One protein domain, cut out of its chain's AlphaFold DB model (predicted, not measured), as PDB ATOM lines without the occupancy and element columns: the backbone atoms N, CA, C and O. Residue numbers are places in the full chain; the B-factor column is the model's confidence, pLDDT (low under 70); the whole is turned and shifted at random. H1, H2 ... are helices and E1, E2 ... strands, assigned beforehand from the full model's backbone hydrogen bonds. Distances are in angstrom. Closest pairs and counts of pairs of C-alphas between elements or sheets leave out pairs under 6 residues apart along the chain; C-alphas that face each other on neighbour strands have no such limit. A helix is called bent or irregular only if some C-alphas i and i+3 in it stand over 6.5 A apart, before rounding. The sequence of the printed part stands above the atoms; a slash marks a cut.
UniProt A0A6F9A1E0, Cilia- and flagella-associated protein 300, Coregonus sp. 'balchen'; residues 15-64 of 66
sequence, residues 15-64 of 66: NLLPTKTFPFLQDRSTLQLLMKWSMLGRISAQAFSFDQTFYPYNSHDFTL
ATOM      1  N   ASN A  15      12.392  38.221 -22.343       89.00
ATOM      2  CA  ASN A  15      10.959  38.384 -22.129       89.00
ATOM      3  C   ASN A  15      10.697  38.773 -20.675       89.00
ATOM      4  O   ASN A  15      11.099  38.051 -19.761       89.00
ATOM      5  N   LEU A  16      10.026  39.906 -20.458       89.94
ATOM      6  CA  LEU A  16       9.673  40.377 -19.119       89.94
ATOM      7  C   LEU A  16       8.727  39.383 -18.433       89.94
ATOM      8  O   LEU A  16       7.749  38.926 -19.021       89.94
ATOM      9  N   LEU A  17       8.990  39.096 -17.159       91.88
ATOM     10  CA  LEU A  17       8.166  38.246 -16.303       91.88
ATOM     11  C   LEU A  17       7.421  39.110 -15.272       91.88
ATOM     12  O   LEU A  17       7.876  39.232 -14.134       91.88
ATOM     13  N   PRO A  18       6.265  39.705 -15.621       85.12
ATOM     14  CA  PRO A  18       5.551  40.628 -14.734       85.12
ATOM     15  C   PRO A  18       4.991  39.951 -13.474       85.12
ATOM     16  O   PRO A  18       4.721  40.611 -12.476       85.12
ATOM     17  N   THR A  19       4.821  38.629 -13.499       88.31
ATOM     18  CA  THR A  19       4.310  37.830 -12.376       88.31
ATOM     19  C   THR A  19       5.373  37.492 -11.331       88.31
ATOM     20  O   THR A  19       5.032  37.053 -10.232       88.31
ATOM     21  N   LYS A  20       6.663  37.693 -11.632       89.00
ATOM     22  CA  LYS A  20       7.752  37.509 -10.665       89.00
ATOM     23  C   LYS A  20       7.761  38.684  -9.693       89.00
ATOM     24  O   LYS A  20       8.182  39.786 -10.028       89.00
ATOM     25  N   THR A  21       7.311  38.427  -8.472       87.50
ATOM     26  CA  THR A  21       7.389  39.393  -7.377       87.50
ATOM     27  C   THR A  21       8.729  39.285  -6.653       87.50
ATOM     28  O   THR A  21       9.388  38.242  -6.659       87.50
ATOM     29  N   PHE A  22       9.130  40.379  -6.008       90.50
ATOM     30  CA  PHE A  22      10.382  40.484  -5.262       90.50
ATOM     31  C   PHE A  22      10.088  40.830  -3.797       90.50
ATOM     32  O   PHE A  22      10.155  42.000  -3.419       90.50
ATOM     33  N   PRO A  23       9.749  39.833  -2.952       89.56
ATOM     34  CA  PRO A  23       9.337  40.075  -1.567       89.56
ATOM     35  C   PRO A  23      10.390  40.806  -0.732       89.56
ATOM     36  O   PRO A  23      10.038  41.560   0.168       89.56
ATOM     37  N   PHE A  24      11.677  40.641  -1.060       87.56
ATOM     38  CA  PHE A  24      12.773  41.316  -0.364       87.56
ATOM     39  C   PHE A  24      12.680  42.847  -0.449       87.56
ATOM     40  O   PHE A  24      13.127  43.533   0.461       87.56
ATOM     41  N   LEU A  25      12.055  43.402  -1.495       87.06
ATOM     42  CA  LEU A  25      11.833  44.847  -1.597       87.06
ATOM     43  C   LEU A  25      10.803  45.365  -0.583       87.06
ATOM     44  O   LEU A  25      10.731  46.568  -0.372       87.06
ATOM     45  N   GLN A  26      10.019  44.476   0.032       88.44
ATOM     46  CA  GLN A  26       9.040  44.794   1.075       88.44
ATOM     47  C   GLN A  26       9.499  44.324   2.463       88.44
ATOM     48  O   GLN A  26       8.854  44.623   3.468       88.44
ATOM     49  N   ASP A  27      10.607  43.582   2.537       94.06
ATOM     50  CA  ASP A  27      11.158  43.108   3.797       94.06
ATOM     51  C   ASP A  27      11.692  44.279   4.632       94.06
ATOM     52  O   ASP A  27      12.435  45.137   4.151       94.06
ATOM     53  N   ARG A  28      11.351  44.295   5.922       93.81
ATOM     54  CA  ARG A  28      11.684  45.403   6.823       93.81
ATOM     55  C   ARG A  28      13.191  45.602   6.972       93.81
ATOM     56  O   ARG A  28      13.643  46.747   7.007       93.81
ATOM     57  N   SER A  29      13.958  44.519   7.083       94.88
ATOM     58  CA  SER A  29      15.410  44.606   7.270       94.88
ATOM     59  C   SER A  29      16.084  45.178   6.021       94.88
ATOM     60  O   SER A  29      16.920  46.080   6.106       94.88
ATOM     61  N   THR A  30      15.613  44.749   4.852       93.81
ATOM     62  CA  THR A  30      16.065  45.252   3.559       93.81
ATOM     63  C   THR A  30      15.696  46.721   3.374       93.81
ATOM     64  O   THR A  30      16.554  47.529   3.029       93.81
ATOM     65  N   LEU A  31      14.451  47.107   3.670       94.19
ATOM     66  CA  LEU A  31      13.998  48.496   3.592       94.19
ATOM     67  C   LEU A  31      14.834  49.426   4.482       94.19
ATOM     68  O   LEU A  31      15.239  50.497   4.034       94.19
ATOM     69  N   GLN A  32      15.157  49.009   5.712       95.81
ATOM     70  CA  GLN A  32      16.022  49.781   6.612       95.81
ATOM     71  C   GLN A  32      17.429  49.982   6.042       95.81
ATOM     72  O   GLN A  32      17.977  51.084   6.129       95.81
ATOM     73  N   LEU A  33      18.007  48.946   5.425       95.44
ATOM     74  CA  LEU A  33      19.285  49.066   4.727       95.44
ATOM     75  C   LEU A  33      19.167  50.047   3.556       95.44
ATOM     76  O   LEU A  33      19.958  50.982   3.464       95.44
ATOM     77  N   LEU A  34      18.147  49.906   2.708       94.62
ATOM     78  CA  LEU A  34      17.924  50.809   1.577       94.62
ATOM     79  C   LEU A  34      17.751  52.266   2.023       94.62
ATOM     80  O   LEU A  34      18.290  53.163   1.379       94.62
ATOM     81  N   MET A  35      17.069  52.525   3.140       94.88
ATOM     82  CA  MET A  35      16.968  53.868   3.720       94.88
ATOM     83  C   MET A  35      18.325  54.400   4.180       94.88
ATOM     84  O   MET A  35      18.681  55.524   3.832       94.88
ATOM     85  N   LYS A  36      19.104  53.592   4.915       97.12
ATOM     86  CA  LYS A  36      20.435  53.970   5.421       97.12
ATOM     87  C   LYS A  36      21.367  54.437   4.298       97.12
ATOM     88  O   LYS A  36      22.144  55.366   4.496       97.12
ATOM     89  N   TRP A  37      21.267  53.820   3.123       96.50
ATOM     90  CA  TRP A  37      22.073  54.159   1.949       96.50
ATOM     91  C   TRP A  37      21.411  55.179   1.009       96.50
ATOM     92  O   TRP A  37      21.941  55.442  -0.065       96.50
ATOM     93  N   SER A  38      20.262  55.764   1.376       94.81
ATOM     94  CA  SER A  38      19.473  56.649   0.497       94.81
ATOM     95  C   SER A  38      19.104  56.007  -0.851       94.81
ATOM     96  O   SER A  38      19.042  56.673  -1.883       94.81
ATOM     97  N   MET A  39      18.871  54.696  -0.842       94.69
ATOM     98  CA  MET A  39      18.520  53.862  -1.995       94.69
ATOM     99  C   MET A  39      17.031  53.498  -2.029       94.69
ATOM    100  O   MET A  39      16.534  53.020  -3.051       94.69
ATOM    101  N   LEU A  40      16.298  53.723  -0.933       92.31
ATOM    102  CA  LEU A  40      14.863  53.450  -0.880       92.31
ATOM    103  C   LEU A  40      14.123  54.252  -1.965       92.31
ATOM    104  O   LEU A  40      14.296  55.464  -2.076       92.31
ATOM    105  N   GLY A  41      13.320  53.564  -2.780       89.81
ATOM    106  CA  GLY A  41      12.591  54.154  -3.911       89.81
ATOM    107  C   GLY A  41      13.438  54.441  -5.157       89.81
ATOM    108  O   GLY A  41      12.882  54.802  -6.188       89.81
ATOM    109  N   ARG A  42      14.766  54.259  -5.096       91.88
ATOM    110  CA  ARG A  42      15.680  54.417  -6.245       91.88
ATOM    111  C   ARG A  42      16.020  53.096  -6.930       91.88
ATOM    112  O   ARG A  42      16.540  53.106  -8.040       91.88
ATOM    113  N   ILE A  43      15.739  51.974  -6.271       88.50
ATOM    114  CA  ILE A  43      15.952  50.631  -6.812       88.50
ATOM    115  C   ILE A  43      14.627  50.067  -7.314       88.50
ATOM    116  O   ILE A  43      13.620  50.095  -6.606       88.50
ATOM    117  N   SER A  44      14.662  49.489  -8.512       87.56
ATOM    118  CA  SER A  44      13.620  48.625  -9.053       87.56
ATOM    119  C   SER A  44      14.209  47.252  -9.375       87.56
ATOM    120  O   SER A  44      15.410  47.112  -9.611       87.56
ATOM    121  N   ALA A  45      13.369  46.222  -9.346       89.44
ATOM    122  CA  ALA A  45      13.742  44.874  -9.751       89.44
ATOM    123  C   ALA A  45      12.772  44.396 -10.828       89.44
ATOM    124  O   ALA A  45      11.561  44.595 -10.719       89.44
ATOM    125  N   GLN A  46      13.316  43.774 -11.868       90.94
ATOM    126  CA  GLN A  46      12.565  43.156 -12.952       90.94
ATOM    127  C   GLN A  46      13.169  41.784 -13.224       90.94
ATOM    128  O   GLN A  46      14.379  41.592 -13.101       90.94
ATOM    129  N   ALA A  47      12.319  40.817 -13.549       91.38
ATOM    130  CA  ALA A  47      12.754  39.487 -13.935       91.38
ATOM    131  C   ALA A  47      12.511  39.308 -15.426       91.38
ATOM    132  O   ALA A  47      11.453  39.680 -15.932       91.38
ATOM    133  N   PHE A  48      13.468  38.685 -16.097       90.12
ATOM    134  CA  PHE A  48      13.359  38.316 -17.496       90.12
ATOM    135  C   PHE A  48      13.638  36.823 -17.639       90.12
ATOM    136  O   PHE A  48      14.488  36.275 -16.934       90.12
ATOM    137  N   SER A  49      12.923  36.163 -18.543       89.44
ATOM    138  CA  SER A  49      13.322  34.864 -19.086       89.44
ATOM    139  C   SER A  49      14.022  35.070 -20.418       89.44
ATOM    140  O   SER A  49      13.683  36.001 -21.149       89.44
ATOM    141  N   PHE A  50      14.925  34.166 -20.765       88.19
ATOM    142  CA  PHE A  50      15.575  34.136 -22.066       88.19
ATOM    143  C   PHE A  50      15.387  32.762 -22.713       88.19
ATOM    144  O   PHE A  50      15.160  31.764 -22.028       88.19
ATOM    145  N   ASP A  51      15.414  32.739 -24.037       84.00
ATOM    146  CA  ASP A  51      15.064  31.602 -24.890       84.00
ATOM    147  C   ASP A  51      16.231  30.637 -25.148       84.00
ATOM    148  O   ASP A  51      16.010  29.446 -25.365       84.00
ATOM    149  N   GLN A  52      17.471  31.125 -25.097       80.38
ATOM    150  CA  GLN A  52      18.663  30.338 -25.430       80.38
ATOM    151  C   GLN A  52      19.476  29.911 -24.210       80.38
ATOM    152  O   GLN A  52      19.652  30.669 -23.263       80.38
ATOM    153  N   THR A  53      20.063  28.712 -24.240       80.44
ATOM    154  CA  THR A  53      20.937  28.240 -23.157       80.44
ATOM    155  C   THR A  53      22.124  29.180 -22.955       80.44
ATOM    156  O   THR A  53      22.919  29.418 -23.867       80.44
ATOM    157  N   PHE A  54      22.270  29.688 -21.732       80.44
ATOM    158  CA  PHE A  54      23.418  30.498 -21.356       80.44
ATOM    159  C   PHE A  54      24.658  29.617 -21.175       80.44
ATOM    160  O   PHE A  54      24.646  28.662 -20.397       80.44
ATOM    161  N   TYR A  55      25.747  29.990 -21.844       80.44
ATOM    162  CA  TYR A  55      27.064  29.403 -21.630       80.44
ATOM    163  C   TYR A  55      28.038  30.487 -21.154       80.44
ATOM    164  O   TYR A  55      28.106  31.538 -21.797       80.44
ATOM    165  N   PRO A  56      28.835  30.255 -20.090       79.75
ATOM    166  CA  PRO A  56      29.699  31.285 -19.502       79.75
ATOM    167  C   PRO A  56      30.665  31.966 -20.484       79.75
ATOM    168  O   PRO A  56      30.976  33.143 -20.320       79.75
ATOM    169  N   TYR A  57      31.113  31.253 -21.520       81.62
ATOM    170  CA  TYR A  57      32.018  31.786 -22.544       81.62
ATOM    171  C   TYR A  57      31.343  32.766 -23.524       81.62
ATOM    172  O   TYR A  57      32.040  33.509 -24.204       81.62
ATOM    173  N   ASN A  58      30.006  32.818 -23.565       72.69
ATOM    174  CA  ASN A  58      29.218  33.769 -24.363       72.69
ATOM    175  C   ASN A  58      28.720  34.962 -23.523       72.69
ATOM    176  O   ASN A  58      27.764  35.633 -23.903       72.69
ATOM    177  N   SER A  59      29.324  35.227 -22.360       76.50
ATOM    178  CA  SER A  59      28.890  36.298 -21.450       76.50
ATOM    179  C   SER A  59      28.888  37.685 -22.097       76.50
ATOM    180  O   SER A  59      27.996  38.480 -21.811       76.50
ATOM    181  N   HIS A  60      29.833  37.945 -23.005       75.50
ATOM    182  CA  HIS A  60      29.912  39.201 -23.755       75.50
ATOM    183  C   HIS A  60      28.695  39.409 -24.673       75.50
ATOM    184  O   HIS A  60      28.215  40.533 -24.795       75.50
ATOM    185  N   ASP A  61      28.153  38.331 -25.248       72.94
ATOM    186  CA  ASP A  61      26.962  38.381 -26.106       72.94
ATOM    187  C   ASP A  61      25.664  38.491 -25.288       72.94
ATOM    188  O   ASP A  61      24.654  38.987 -25.779       72.94
ATOM    189  N   PHE A  62      25.670  38.015 -24.038       72.31
ATOM    190  CA  PHE A  62      24.490  37.990 -23.166       72.31
ATOM    191  C   PHE A  62      24.084  39.380 -22.665       72.31
ATOM    192  O   PHE A  62      22.902  39.651 -22.477       72.31
ATOM    193  N   THR A  63      25.054  40.274 -22.451       66.25
ATOM    194  CA  THR A  63      24.807  41.635 -21.945       66.25
ATOM    195  C   THR A  63      24.523  42.660 -23.041       66.25
ATOM    196  O   THR A  63      24.233  43.812 -22.725       66.25
ATOM    197  N   LEU A  64      24.602  42.270 -24.318       62.53
ATOM    198  CA  LEU A  64      24.233  43.114 -25.456       62.53
ATOM    199  C   LEU A  64      22.703  43.150 -25.601       62.53
ATOM    200  O   LEU A  64      22.126  42.609 -26.538       62.53
TER     201      LEU A  64
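AT A GLANCE: This is residues 15 to 64 of the 66 residues of the protein "Cilia- and flagella-associated protein 300" of Coregonus sp. 'balchen' (UniProt A0A6F9A1E0). Little of the printed part is regular structure: an open loop runs from residue 15 out to H1 at one end, then folds back to E1, beside residues 15 to 16, and goes on to H2 at the other end. Residues 55 to 61 stick out. The 50 printed residues are mostly helix by class, with H1, E1 and H2 in that order holding only 19, and extended, with a radius of gyration of the C-alphas of 15.1 A and spans of 37 by 24 by 15 A.

HOW THE PARTS SIT: Start at residues 15 to 16, which pair antiparallel with residues 48 to 49 of E1, residues 48 to 50; E1 pairs with no named strand. H1, residues 28 to 36, and H2, residues 56 to 62, are apart, and E1 is apart from both. In H1 every O i to N i+4 pair is within hydrogen-bond range; in H2 1 of 3 is, beside 3 of 4 O i to N i+3 pairs.

IN THESE COORDINATES: Find C-alpha 28 at (11.684, 45.403, 6.823); from there H1 runs 12.3 A to Lys 36. E1 spans 6.6 A. H2 runs 9.2 A to C-alpha 62 at (24.490, 37.990, -23.166) and is irregular: C-alphas 57 and 60 are 7.8 A apart.

THE WHOLE: The C-alphas farthest apart, of Lys 36 and Gln 52, are 38.9 A apart. The printed part has no cut; the link H1 to E1 is long, E1 to H2 tight. Look for pLDDT under 70 at residues 63 to 64.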